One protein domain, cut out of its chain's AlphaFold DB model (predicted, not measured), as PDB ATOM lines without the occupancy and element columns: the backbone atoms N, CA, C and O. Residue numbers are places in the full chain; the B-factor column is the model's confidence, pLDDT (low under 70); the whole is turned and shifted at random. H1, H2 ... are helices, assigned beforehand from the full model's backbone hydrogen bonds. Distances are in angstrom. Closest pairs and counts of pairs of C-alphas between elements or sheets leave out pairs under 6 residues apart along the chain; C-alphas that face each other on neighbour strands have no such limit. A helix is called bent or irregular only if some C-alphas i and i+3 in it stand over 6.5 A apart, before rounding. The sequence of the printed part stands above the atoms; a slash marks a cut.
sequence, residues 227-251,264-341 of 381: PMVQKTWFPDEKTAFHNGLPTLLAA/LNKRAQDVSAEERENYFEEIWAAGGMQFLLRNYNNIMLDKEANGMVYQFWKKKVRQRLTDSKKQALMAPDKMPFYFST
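Overview. This is residues 227 to 251 and 264 to 341 of the 381 residues of an uncharacterized protein of Pyrenophora teres f. teres (strain 0-1) (UniProt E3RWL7). Residues 235 to 240 and 242 to 251 of kinked H1 stick out from a body of loops and four helices. There H2 packs on short H3. The 103 printed residues, with five named helices, H1 to H5, are all helix in class and loose, radius of gyration of the C-alphas 16.9 A, spans 47 by 35 by 26 A.

Along the chain. H1, residues 235 to 251, 23.5 A long, begins at C-alpha (110.122, 161.195, 208.096) and is irregular: C-alphas 243 and 246 are 7.7 A apart. H2 holds residues 273 to 285, H3 290 to 293, H4 303 to 318 and H5 324 to 330, ending at C-alpha (101.091, 124.575, 199.483).

Arrangement. H2 touches H3, closest C-alphas Ile 283 and Phe 291, 5.0 A. H2 and H4 only just touch, with 3 pairs of C-alphas within 8 A, at a steep tilt of 58 degrees. H4 and H5 are close but not clearly touching. O i to N i+4 pairs are within hydrogen-bond range throughout H2, H4 and H5, 11 of 13 in H1.

Size, cuts and confidence. Residues 252 to 263 are cut out, C-alphas 251 and 264 being 17.7 A apart. No printed residue is under pLDDT 70.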
ATOM      1  N   PRO A 227     107.507 137.338 199.388       98.31
ATOM      2  CA  PRO A 227     107.590 138.196 200.555       98.31
ATOM      3  C   PRO A 227     107.345 139.653 200.155       98.31
ATOM      4  O   PRO A 227     108.022 140.217 199.294       98.31
ATOM      5  N   MET A 228     106.379 140.287 200.807       98.38
ATOM      6  CA  MET A 228     106.069 141.700 200.617       98.38
ATOM      7  C   MET A 228     107.225 142.574 201.102       98.38
ATOM      8  O   MET A 228     107.588 143.529 200.424       98.38
ATOM      9  N   VAL A 229     107.826 142.225 202.248       97.50
ATOM     10  CA  VAL A 229     108.827 143.054 202.947       97.50
ATOM     11  C   VAL A 229     108.262 144.463 203.155       97.50
ATOM     12  O   VAL A 229     108.770 145.466 202.644       97.50
ATOM     13  N   GLN A 230     107.121 144.496 203.851       97.62
ATOM     14  CA  GLN A 230     106.415 145.719 204.210       97.62
ATOM     15  C   GLN A 230     107.292 146.591 205.110       97.62
ATOM     16  O   GLN A 230     108.008 146.091 205.977       97.62
ATOM     17  N   LYS A 231     107.215 147.907 204.912       95.31
ATOM     18  CA  LYS A 231     107.977 148.882 205.692       95.31
ATOM     19  C   LYS A 231     107.167 150.154 205.886       95.31
ATOM     20  O   LYS A 231     106.612 150.675 204.924       95.31
ATOM     21  N   THR A 232     107.143 150.670 207.108       96.38
ATOM     22  CA  THR A 232     106.687 152.035 207.394       96.38
ATOM     23  C   THR A 232     107.838 152.996 207.132       96.38
ATOM     24  O   THR A 232     108.952 152.756 207.596       96.38
ATOM     25  N   TRP A 233     107.576 154.073 206.400       94.31
ATOM     26  CA  TRP A 233     108.594 155.066 206.076       94.31
ATOM     27  C   TRP A 233     108.788 156.061 207.220       94.31
ATOM     28  O   TRP A 233     107.820 156.660 207.711       94.31
ATOM     29  N   PHE A 234     110.042 156.287 207.601       93.56
ATOM     30  CA  PHE A 234     110.423 157.347 208.533       93.56
ATOM     31  C   PHE A 234     110.329 158.737 207.867       93.56
ATOM     32  O   PHE A 234     110.335 158.830 206.637       93.56
ATOM     33  N   PRO A 235     110.231 159.835 208.644       91.88
ATOM     34  CA  PRO A 235     110.122 161.195 208.096       91.88
ATOM     35  C   PRO A 235     111.218 161.575 207.086       91.88
ATOM     36  O   PRO A 235     110.918 162.160 206.043       91.88
ATOM     37  N   ASP A 236     112.466 161.185 207.341       91.31
ATOM     38  CA  ASP A 236     113.585 161.492 206.443       91.31
ATOM     39  C   ASP A 236     113.497 160.697 205.132       91.31
ATOM     40  O   ASP A 236     113.720 161.242 204.053       91.31
ATOM     41  N   GLU A 237     113.075 159.429 205.199       90.19
ATOM     42  CA  GLU A 237     112.846 158.588 204.015       90.19
ATOM     43  C   GLU A 237     111.713 159.149 203.157       90.19
ATOM     44  O   GLU A 237     111.836 159.246 201.938       90.19
ATOM     45  N   LYS A 238     110.625 159.577 203.801       89.75
ATOM     46  CA  LYS A 238     109.498 160.258 203.155       89.75
ATOM     47  C   LYS A 238     109.948 161.507 202.403       89.75
ATOM     48  O   LYS A 238     109.536 161.708 201.263       89.75
ATOM     49  N   THR A 239     110.807 162.311 203.022       87.94
ATOM     50  CA  THR A 239     111.359 163.535 202.424       87.94
ATOM     51  C   THR A 239     112.264 163.208 201.235       87.94
ATOM     52  O   THR A 239     112.124 163.803 200.168       87.94
ATOM     53  N   ALA A 240     113.146 162.214 201.376       84.44
ATOM     54  CA  ALA A 240     114.009 161.758 200.289       84.44
ATOM     55  C   ALA A 240     113.203 161.222 199.094       84.44
ATOM     56  O   ALA A 240     113.478 161.591 197.950       84.44
ATOM     57  N   PHE A 241     112.173 160.404 199.347       84.19
ATOM     58  CA  PHE A 241     111.269 159.921 198.303       84.19
ATOM     59  C   PHE A 241     110.558 161.067 197.602       84.19
ATOM     60  O   PHE A 241     110.546 161.088 196.374       84.19
ATOM     61  N   HIS A 242     110.001 162.006 198.370       88.94
ATOM     62  CA  HIS A 242     109.268 163.160 197.852       88.94
ATOM     63  C   HIS A 242     110.120 163.981 196.876       88.94
ATOM     64  O   HIS A 242     109.718 164.177 195.729       88.94
ATOM     65  N   ASN A 243     111.352 164.319 197.267       89.69
ATOM     66  CA  ASN A 243     112.295 165.054 196.417       89.69
ATOM     67  C   ASN A 243     112.678 164.286 195.135       89.69
ATOM     68  O   ASN A 243     112.953 164.891 194.100       89.69
ATOM     69  N   GLY A 244     112.692 162.950 195.190       92.50
ATOM     70  CA  GLY A 244     113.006 162.079 194.054       92.50
ATOM     71  C   GLY A 244     111.819 161.729 193.149       92.50
ATOM     72  O   GLY A 244     112.030 161.096 192.110       92.50
ATOM     73  N   LEU A 245     110.584 162.111 193.504       94.56
ATOM     74  CA  LEU A 245     109.369 161.677 192.803       94.56
ATOM     75  C   LEU A 245     109.384 161.949 191.293       94.56
ATOM     76  O   LEU A 245     109.073 161.013 190.552       94.56
ATOM     77  N   PRO A 246     109.766 163.143 190.789       94.94
ATOM     78  CA  PRO A 246     109.771 163.393 189.348       94.94
ATOM     79  C   PRO A 246     110.651 162.393 188.586       94.94
ATOM     80  O   PRO A 246     110.217 161.808 187.592       94.94
ATOM     81  N   THR A 247     111.853 162.126 189.101       95.44
ATOM     82  CA  THR A 247     112.805 161.175 188.514       95.44
ATOM     83  C   THR A 247     112.286 159.741 188.589       95.44
ATOM     84  O   THR A 247     112.310 159.022 187.589       95.44
ATOM     85  N   LEU A 248     111.777 159.320 189.751       94.88
ATOM     86  CA  LEU A 248     111.272 157.960 189.962       94.88
ATOM     87  C   LEU A 248     110.051 157.660 189.082       94.88
ATOM     88  O   LEU A 248     109.974 156.591 188.475       94.88
ATOM     89  N   LEU A 249     109.117 158.605 188.969       95.31
ATOM     90  CA  LEU A 249     107.911 158.455 188.153       95.31
ATOM     91  C   LEU A 249     108.228 158.503 186.651       95.31
ATOM     92  O   LEU A 249     107.635 157.743 185.882       95.31
ATOM     93  N   ALA A 250     109.194 159.324 186.226       95.12
ATOM     94  CA  ALA A 250     109.688 159.317 184.849       95.12
ATOM     95  C   ALA A 250     110.358 157.979 184.495       95.12
ATOM     96  O   ALA A 250     110.059 157.392 183.454       95.12
ATOM     97  N   ALA A 251     111.198 157.443 185.384       94.81
ATOM     98  CA  ALA A 251     111.790 156.120 185.205       94.81
ATOM     99  C   ALA A 251     110.713 155.024 185.142       94.81
ATOM    100  O   ALA A 251     110.796 154.117 184.311       94.81
ATOM    101  N   LEU A 264     118.787 141.194 185.125       82.44
ATOM    102  CA  LEU A 264     120.057 140.527 184.914       82.44
ATOM    103  C   LEU A 264     120.110 139.983 183.481       82.44
ATOM    104  O   LEU A 264     119.328 139.108 183.105       82.44
ATOM    105  N   ASN A 265     121.047 140.481 182.674       90.62
ATOM    106  CA  ASN A 265     121.263 139.978 181.319       90.62
ATOM    107  C   ASN A 265     122.178 138.742 181.312       90.62
ATOM    108  O   ASN A 265     123.241 138.739 180.696       90.62
ATOM    109  N   LYS A 266     121.772 137.710 182.049       95.50
ATOM    110  CA  LYS A 266     122.394 136.382 182.084       95.50
ATOM    111  C   LYS A 266     121.289 135.331 182.057       95.50
ATOM    112  O   LYS A 266     120.187 135.599 182.553       95.50
ATOM    113  N   ARG A 267     121.579 134.139 181.531       97.31
ATOM    114  CA  ARG A 267     120.689 132.982 181.696       97.31
ATOM    115  C   ARG A 267     120.947 132.330 183.050       97.31
ATOM    116  O   ARG A 267     122.068 132.367 183.555       97.31
ATOM    117  N   ALA A 268     119.929 131.691 183.619       96.75
ATOM    118  CA  ALA A 268     120.062 131.001 184.907       96.75
ATOM    119  C   ALA A 268     121.083 129.845 184.879       96.75
ATOM    120  O   ALA A 268     121.644 129.496 185.917       96.75
ATOM    121  N   GLN A 269     121.314 129.254 183.702       97.38
ATOM    122  CA  GLN A 269     122.280 128.173 183.486       97.38
ATOM    123  C   GLN A 269     123.725 128.658 183.290       97.38
ATOM    124  O   GLN A 269     124.642 127.861 183.453       97.38
ATOM    125  N   ASP A 270     123.941 129.939 182.973       97.50
ATOM    126  CA  ASP A 270     125.275 130.473 182.643       97.50
ATOM    127  C   ASP A 270     126.095 130.842 183.895       97.50
ATOM    128  O   ASP A 270     127.179 131.414 183.797       97.50
ATOM    129  N   VAL A 271     125.563 130.559 185.084       97.19
ATOM    130  CA  VAL A 271     126.167 130.873 186.384       97.19
ATOM    131  C   VAL A 271     126.246 129.621 187.251       97.19
ATOM    132  O   VAL A 271     125.484 128.662 187.068       97.19
ATOM    133  N   SER A 272     127.152 129.626 188.231       98.19
ATOM    134  CA  SER A 272     127.257 128.521 189.184       98.19
ATOM    135  C   SER A 272     125.983 128.394 190.032       98.19
ATOM    136  O   SER A 272     125.205 129.339 190.183       98.19
ATOM    137  N   ALA A 273     125.754 127.212 190.613       98.06
ATOM    138  CA  ALA A 273     124.619 127.009 191.513       98.06
ATOM    139  C   ALA A 273     124.683 127.924 192.748       98.06
ATOM    140  O   ALA A 273     123.644 128.389 193.203       98.06
ATOM    141  N   GLU A 274     125.890 128.208 193.242       98.25
ATOM    142  CA  GLU A 274     126.129 129.121 194.359       98.25
ATOM    143  C   GLU A 274     125.840 130.581 193.982       98.25
ATOM    144  O   GLU A 274     125.099 131.253 194.693       98.25
ATOM    145  N   GLU A 275     126.341 131.061 192.833       98.00
ATOM    146  CA  GLU A 275     126.038 132.416 192.339       98.00
ATOM    147  C   GLU A 275     124.528 132.593 192.145       98.00
ATOM    148  O   GLU A 275     123.963 133.619 192.523       98.00
ATOM    149  N   ARG A 276     123.857 131.566 191.611       97.88
ATOM    150  CA  ARG A 276     122.406 131.572 191.420       97.88
ATOM    151  C   ARG A 276     121.629 131.602 192.728       97.88
ATOM    152  O   ARG A 276     120.682 132.377 192.833       97.88
ATOM    153  N   GLU A 277     122.010 130.782 193.705       98.44
ATOM    154  CA  GLU A 277     121.372 130.780 195.024       98.44
ATOM    155  C   GLU A 277     121.551 132.144 195.703       98.44
ATOM    156  O   GLU A 277     120.563 132.742 196.118       98.44
ATOM    157  N   ASN A 278     122.772 132.689 195.723       98.25
ATOM    158  CA  ASN A 278     123.062 134.001 196.310       98.25
ATOM    159  C   ASN A 278     122.258 135.124 195.639       98.25
ATOM    160  O   ASN A 278     121.713 135.993 196.322       98.25
ATOM    161  N   TYR A 279     122.129 135.092 194.310       97.62
ATOM    162  CA  TYR A 279     121.322 136.077 193.597       97.62
ATOM    163  C   TYR A 279     119.828 135.931 193.896       97.62
ATOM    164  O   TYR A 279     119.148 136.933 194.119       97.62
ATOM    165  N   PHE A 280     119.307 134.700 193.943       98.06
ATOM    166  CA  PHE A 280     117.926 134.447 194.355       98.06
ATOM    167  C   PHE A 280     117.652 134.938 195.777       98.06
ATOM    168  O   PHE A 280     116.606 135.548 195.995       98.06
ATOM    169  N   GLU A 281     118.579 134.738 196.716       98.50
ATOM    170  CA  GLU A 281     118.492 135.278 198.077       98.50
ATOM    171  C   GLU A 281     118.422 136.810 198.083       98.50
ATOM    172  O   GLU A 281     117.551 137.375 198.743       98.50
ATOM    173  N   GLU A 282     119.264 137.488 197.298       97.12
ATOM    174  CA  GLU A 282     119.259 138.953 197.186       97.12
ATOM    175  C   GLU A 282     117.896 139.482 196.705       97.12
ATOM    176  O   GLU A 282     117.278 140.331 197.355       97.12
ATOM    177  N   ILE A 283     117.395 138.975 195.572       96.12
ATOM    178  CA  ILE A 283     116.135 139.468 194.990       96.12
ATOM    179  C   ILE A 283     114.899 138.990 195.769       96.12
ATOM    180  O   ILE A 283     113.845 139.623 195.674       96.12
ATOM    181  N   TRP A 284     115.015 137.913 196.554       97.94
ATOM    182  CA  TRP A 284     113.998 137.480 197.516       97.94
ATOM    183  C   TRP A 284     113.945 138.417 198.725       97.94
ATOM    184  O   TRP A 284     112.864 138.880 199.090       97.94
ATOM    185  N   ALA A 285     115.100 138.747 199.307       97.50
ATOM    186  CA  ALA A 285     115.217 139.652 200.449       97.50
ATOM    187  C   ALA A 285     114.790 141.090 200.113       97.50
ATOM    188  O   ALA A 285     114.233 141.783 200.963       97.50
ATOM    189  N   ALA A 286     114.978 141.526 198.863       95.69
ATOM    190  CA  ALA A 286     114.473 142.814 198.387       95.69
ATOM    191  C   ALA A 286     112.934 142.927 198.476       95.69
ATOM    192  O   ALA A 286     112.397 144.034 198.606       95.69
ATOM    193  N   GLY A 287     112.220 141.798 198.433       96.81
ATOM    194  CA  GLY A 287     110.767 141.729 198.547       96.81
ATOM    195  C   GLY A 287     110.004 142.355 197.384       96.81
ATOM    196  O   GLY A 287     110.561 142.708 196.341       96.81
ATOM    197  N   GLY A 288     108.694 142.496 197.556       95.75
ATOM    198  CA  GLY A 288     107.822 143.036 196.523       95.75
ATOM    199  C   GLY A 288     107.844 142.192 195.248       95.75
ATOM    200  O   GLY A 288     107.947 140.967 195.273       95.75
ATOM    201  N   MET A 289     107.784 142.862 194.098       93.62
ATOM    202  CA  MET A 289     107.836 142.195 192.792       93.62
ATOM    203  C   MET A 289     109.268 141.919 192.308       93.62
ATOM    204  O   MET A 289     109.449 141.421 191.197       93.62
ATOM    205  N   GLN A 290     110.297 142.214 193.108       93.75
ATOM    206  CA  GLN A 290     111.695 142.168 192.670       93.75
ATOM    207  C   GLN A 290     112.121 140.757 192.232       93.75
ATOM    208  O   GLN A 290     112.747 140.610 191.183       93.75
ATOM    209  N   PHE A 291     111.672 139.713 192.938       94.50
ATOM    210  CA  PHE A 291     111.937 138.316 192.571       94.50
ATOM    211  C   PHE A 291     111.365 137.923 191.193       94.50
ATOM    212  O   PHE A 291     111.932 137.073 190.504       94.50
ATOM    213  N   LEU A 292     110.263 138.552 190.755       91.06
ATOM    214  CA  LEU A 292     109.715 138.369 189.404       91.06
ATOM    215  C   LEU A 292     110.403 139.262 188.370       91.06
ATOM    216  O   LEU A 292     110.643 138.832 187.243       91.06
ATOM    217  N   LEU A 293     110.661 140.520 188.726       91.56
ATOM    218  CA  LEU A 293     111.056 141.554 187.772       91.56
ATOM    219  C   LEU A 293     112.551 141.562 187.467       91.56
ATOM    220  O   LEU A 293     112.905 141.897 186.340       91.56
ATOM    221  N   ARG A 294     113.401 141.195 188.431       93.38
ATOM    222  CA  ARG A 294     114.871 141.221 188.311       93.38
ATOM    223  C   ARG A 294     115.490 139.862 187.981       93.38
ATOM    224  O   ARG A 294     116.699 139.781 187.823       93.38
ATOM    225  N   ASN A 295     114.682 138.808 187.869       93.81
ATOM    226  CA  ASN A 295     115.173 137.449 187.642       93.81
ATOM    227  C   ASN A 295     115.951 137.298 186.311       93.81
ATOM    228  O   ASN A 295     115.943 138.200 185.469       93.81
ATOM    229  N   TYR A 296     116.599 136.145 186.113       95.50
ATOM    230  CA  TYR A 296     117.363 135.837 184.897       95.50
ATOM    231  C   TYR A 296     116.527 136.031 183.622       95.50
ATOM    232  O   TYR A 296     115.309 135.815 183.595       95.50
ATOM    233  N   ASN A 297     117.183 136.414 182.527       93.88
ATOM    234  CA  ASN A 297     116.495 136.855 181.309       93.88
ATOM    235  C   ASN A 297     115.691 135.745 180.598       93.88
ATOM    236  O   ASN A 297     114.819 136.048 179.782       93.88
ATOM    237  N   ASN A 298     115.937 134.474 180.925       95.12
ATOM    238  CA  ASN A 298     115.315 133.319 180.284       95.12
ATOM    239  C   ASN A 298     114.244 132.610 181.133       95.12
ATOM    240  O   ASN A 298     113.636 131.662 180.639       95.12
ATOM    241  N   ILE A 299     113.937 133.074 182.355       94.31
ATOM    242  CA  ILE A 299     112.950 132.417 183.245       94.31
ATOM    243  C   ILE A 299     111.567 132.260 182.601       94.31
ATOM    244  O   ILE A 299     110.866 131.283 182.860       94.31
ATOM    245  N   MET A 300     111.153 133.217 181.768       92.12
ATOM    246  CA  MET A 300     109.844 133.179 181.103       92.12
ATOM    247  C   MET A 300     109.817 132.306 179.841       92.12
ATOM    248  O   MET A 300     108.736 132.047 179.318       92.12
ATOM    249  N   LEU A 301     110.978 131.883 179.337       94.56
ATOM    250  CA  LEU A 301     111.124 131.230 178.032       94.56
ATOM    251  C   LEU A 301     111.644 129.792 178.141       94.56
ATOM    252  O   LEU A 301     111.463 129.001 177.219       94.56
ATOM    253  N   ASP A 302     112.273 129.444 179.262       97.75
ATOM    254  CA  ASP A 302     112.989 128.190 179.457       97.75
ATOM    255  C   ASP A 302     112.435 127.429 180.672       97.75
ATOM    256  O   ASP A 302     112.381 127.940 181.794       97.75
ATOM    257  N   LYS A 303     111.985 126.189 180.440       97.94
ATOM    258  CA  LYS A 303     111.331 125.360 181.465       97.94
ATOM    259  C   LYS A 303     112.286 124.945 182.580       97.94
ATOM    260  O   LYS A 303     111.845 124.829 183.723       97.94
ATOM    261  N   GLU A 304     113.549 124.698 182.255       98.06
ATOM    262  CA  GLU A 304     114.566 124.293 183.223       98.06
ATOM    263  C   GLU A 304     114.906 125.475 184.132       98.06
ATOM    264  O   GLU A 304     114.839 125.357 185.356       98.06
ATOM    265  N   ALA A 305     115.143 126.645 183.534       97.88
ATOM    266  CA  ALA A 305     115.415 127.876 184.266       97.88
ATOM    267  C   ALA A 305     114.247 128.247 185.202       97.88
ATOM    268  O   ALA A 305     114.450 128.551 186.378       97.88
ATOM    269  N   ASN A 306     113.001 128.141 184.726       98.25
ATOM    270  CA  ASN A 306     111.815 128.345 185.565       98.25
ATOM    271  C   ASN A 306     111.713 127.306 186.696       98.25
ATOM    272  O   ASN A 306     111.331 127.636 187.818       98.25
ATOM    273  N   GLY A 307     112.104 126.059 186.415       98.38
ATOM    274  CA  GLY A 307     112.207 124.998 187.410       98.38
ATOM    275  C   GLY A 307     113.166 125.351 188.548       98.38
ATOM    276  O   GLY A 307     112.824 125.121 189.707       98.38
ATOM    277  N   MET A 308     114.312 125.973 188.252       98.25
ATOM    278  CA  MET A 308     115.263 126.445 189.273       98.25
ATOM    279  C   MET A 308     114.628 127.491 190.201       98.25
ATOM    280  O   MET A 308     114.744 127.383 191.422       98.25
ATOM    281  N   VAL A 309     113.888 128.451 189.636       98.06
ATOM    282  CA  VAL A 309     113.139 129.465 190.403       98.06
ATOM    283  C   VAL A 309     112.088 128.811 191.300       98.06
ATOM    284  O   VAL A 309     111.956 129.167 192.472       98.06
ATOM    285  N   TYR A 310     111.365 127.817 190.778       98.56
ATOM    286  CA  TYR A 310     110.378 127.078 191.558       98.56
ATOM    287  C   TYR A 310     111.000 126.306 192.719       98.56
ATOM    288  O   TYR A 310     110.453 126.342 193.819       98.56
ATOM    289  N   GLN A 311     112.136 125.632 192.513       98.62
ATOM    290  CA  GLN A 311     112.806 124.908 193.599       98.62
ATOM    291  C   GLN A 311     113.281 125.854 194.704       98.62
ATOM    292  O   GLN A 311     113.088 125.541 195.881       98.62
ATOM    293  N   PHE A 312     113.815 127.025 194.343       98.75
ATOM    294  CA  PHE A 312     114.179 128.049 195.320       98.75
ATOM    295  C   PHE A 312     112.957 128.522 196.123       98.75
ATOM    296  O   PHE A 312     112.951 128.445 197.353       98.75
ATOM    297  N   TRP A 313     111.877 128.927 195.444       98.69
ATOM    298  CA  TRP A 313     110.637 129.345 196.109       98.69
ATOM    299  C   TRP A 313     110.072 128.246 197.017       98.69
ATOM    300  O   TRP A 313     109.722 128.498 198.169       98.69
ATOM    301  N   LYS A 314     110.031 127.003 196.530       98.69
ATOM    302  CA  LYS A 314     109.539 125.842 197.275       98.69
ATOM    303  C   LYS A 314     110.356 125.615 198.546       98.69
ATOM    304  O   LYS A 314     109.764 125.379 199.599       98.69
ATOM    305  N   LYS A 315     111.690 125.709 198.470       98.56
ATOM    306  CA  LYS A 315     112.593 125.631 199.632       98.56
ATOM    307  C   LYS A 315     112.234 126.705 200.661       98.56
ATOM    308  O   LYS A 315     112.006 126.365 201.819       98.56
ATOM    309  N   LYS A 316     112.094 127.965 200.236       98.62
ATOM    310  CA  LYS A 316     111.731 129.095 201.111       98.62
ATOM    311  C   LYS A 316     110.365 128.945 201.771       98.62
ATOM    312  O   LYS A 316     110.227 129.201 202.962       98.62
ATOM    313  N   VAL A 317     109.358 128.503 201.023       98.44
ATOM    314  CA  VAL A 317     108.005 128.311 201.562       98.44
ATOM    315  C   VAL A 317     107.952 127.141 202.537       98.44
ATOM    316  O   VAL A 317     107.375 127.272 203.614       98.44
ATOM    317  N   ARG A 318     108.576 126.001 202.211       98.31
ATOM    318  CA  ARG A 318     108.562 124.832 203.105       98.31
ATOM    319  C   ARG A 318     109.280 125.089 204.429       98.31
ATOM    320  O   ARG A 318     108.852 124.537 205.430       98.31
ATOM    321  N   GLN A 319     110.294 125.955 204.452       98.00
ATOM    322  CA  GLN A 319     110.952 126.393 205.692       98.00
ATOM    323  C   GLN A 319     110.002 127.116 206.664       98.00
ATOM    324  O   GLN A 319     110.260 127.119 207.862       98.00
ATOM    325  N   ARG A 320     108.911 127.713 206.165       98.25
ATOM    326  CA  ARG A 320     107.938 128.483 206.961       98.25
ATOM    327  C   ARG A 320     106.717 127.672 207.395       98.25
ATOM    328  O   ARG A 320     105.929 128.146 208.204       98.25
ATOM    329  N   LEU A 321     106.537 126.461 206.875       97.94
ATOM    330  CA  LEU A 321     105.417 125.580 207.217       97.94
ATOM    331  C   LEU A 321     105.904 124.455 208.131       97.94
ATOM    332  O   LEU A 321     106.888 123.795 207.808       97.94
ATOM    333  N   THR A 322     105.210 124.205 209.239       96.31
ATOM    334  CA  THR A 322     105.610 123.179 210.223       96.31
ATOM    335  C   THR A 322     104.951 121.819 209.976       96.31
ATOM    336  O   THR A 322     105.527 120.786 210.308       96.31
ATOM    337  N   ASP A 323     103.776 121.793 209.344       96.19
ATOM    338  CA  ASP A 323     103.051 120.570 208.980       96.19
ATOM    339  C   ASP A 323     103.475 120.068 207.585       96.19
ATOM    340  O   ASP A 323     103.318 120.763 206.575       96.19
ATOM    341  N   SER A 324     103.966 118.826 207.509       96.38
ATOM    342  CA  SER A 324     104.410 118.186 206.263       96.38
ATOM    343  C   SER A 324     103.292 118.022 205.225       96.38
ATOM    344  O   SER A 324     103.547 118.121 204.020       96.38
ATOM    345  N   LYS A 325     102.035 117.848 205.651       95.50
ATOM    346  CA  LYS A 325     100.871 117.819 204.751       95.50
ATOM    347  C   LYS A 325     100.616 119.201 204.159       95.50
ATOM    348  O   LYS A 325     100.403 119.309 202.949       95.50
ATOM    349  N   LYS A 326     100.696 120.261 204.972       96.62
ATOM    350  CA  LYS A 326     100.563 121.650 204.492       96.62
ATOM    351  C   LYS A 326     101.726 122.029 203.573       96.62
ATOM    352  O   LYS A 326     101.484 122.635 202.532       96.62
ATOM    353  N   GLN A 327     102.956 121.597 203.867       97.56
ATOM    354  CA  GLN A 327     104.109 121.752 202.968       97.56
ATOM    355  C   GLN A 327     103.868 121.103 201.598       97.56
ATOM    356  O   GLN A 327     104.100 121.736 200.566       97.56
ATOM    357  N   ALA A 328     103.401 119.851 201.577       96.19
ATOM    358  CA  ALA A 328     103.133 119.119 200.342       96.19
ATOM    359  C   ALA A 328     101.981 119.738 199.534       96.19
ATOM    360  O   ALA A 328     102.030 119.731 198.306       96.19
ATOM    361  N   LEU A 329     100.971 120.297 200.205       96.25
ATOM    362  CA  LEU A 329      99.830 120.942 199.557       96.25
ATOM    363  C   LEU A 329     100.167 122.337 199.014       96.25
ATOM    364  O   LEU A 329      99.831 122.654 197.873       96.25
ATOM    365  N   MET A 330     100.827 123.173 199.818       97.62
ATOM    366  CA  MET A 330     101.091 124.575 199.483       97.62
ATOM    367  C   MET A 330     102.311 124.755 198.584       97.62
ATOM    368  O   MET A 330     102.321 125.665 197.761       97.62
ATOM    369  N   ALA A 331     103.309 123.876 198.697       97.88
ATOM    370  CA  ALA A 331     104.525 123.881 197.889       97.88
ATOM    371  C   ALA A 331     104.836 122.449 197.394       97.88
ATOM    372  O   ALA A 331     105.770 121.800 197.886       97.88
ATOM    373  N   PRO A 332     104.035 121.912 196.452       97.00
ATOM    374  CA  PRO A 332     104.108 120.512 196.024       97.00
ATOM    375  C   PRO A 332     105.412 120.163 195.299       97.00
ATOM    376  O   PRO A 332     106.114 121.024 194.768       97.00
ATOM    377  N   ASP A 333     105.757 118.874 195.247       97.00
ATOM    378  CA  ASP A 333     106.965 118.433 194.537       97.00
ATOM    379  C   ASP A 333     106.853 118.627 193.028       97.00
ATOM    380  O   ASP A 333     107.786 119.120 192.391       97.00
ATOM    381  N   LYS A 334     105.679 118.316 192.473       95.56
ATOM    382  CA  LYS A 334     105.346 118.604 191.082       95.56
ATOM    383  C   LYS A 334     104.873 120.048 190.960       95.56
ATOM    384  O   LYS A 334     103.810 120.390 191.472       95.56
ATOM    385  N   MET A 335     105.639 120.857 190.234       96.25
ATOM    386  CA  MET A 335     105.326 122.257 189.939       96.25
ATOM    387  C   MET A 335     103.939 122.406 189.274       96.25
ATOM    388  O   MET A 335     103.744 121.890 188.168       96.25
ATOM    389  N   PRO A 336     102.973 123.112 189.901       95.00
ATOM    390  CA  PRO A 336     101.615 123.227 189.359       95.00
ATOM    391  C   PRO A 336     101.468 124.103 188.101       95.00
ATOM    392  O   PRO A 336     100.531 123.915 187.324       95.00
ATOM    393  N   PHE A 337     102.326 125.111 187.938       96.19
ATOM    394  CA  PHE A 337     102.430 126.007 186.774       96.19
ATOM    395  C   PHE A 337     103.780 126.744 186.787       96.19
ATOM    396  O   PHE A 337     104.484 126.726 187.789       96.19
ATOM    397  N   TYR A 338     104.151 127.410 185.696       97.19
ATOM    398  CA  TYR A 338     105.416 128.150 185.620       97.19
ATOM    399  C   TYR A 338     105.317 129.531 186.284       97.19
ATOM    400  O   TYR A 338     104.297 130.218 186.148       97.19
ATOM    401  N   PHE A 339     106.381 129.972 186.957       95.75
ATOM    402  CA  PHE A 339     106.513 131.354 187.437       95.75
ATOM    403  C   PHE A 339     106.298 132.361 186.297       95.75
ATOM    404  O   PHE A 339     106.578 132.062 185.138       95.75
ATOM    405  N   SER A 340     105.772 133.545 186.626       91.38
ATOM    406  CA  SER A 340     105.461 134.636 185.682       91.38
ATOM    407  C   SER A 340     104.364 134.354 184.641       91.38
ATOM    408  O   SER A 340     104.045 135.234 183.848       91.38
ATOM    409  N   THR A 341     103.707 133.186 184.668       93.81
ATOM    410  CA  THR A 341     102.478 132.936 183.873       93.81
ATOM    411  C   THR A 341     101.207 133.453 184.552       93.81
ATOM    412  O   THR A 341     100.123 133.454 183.965       93.81
TER     413      THR A 341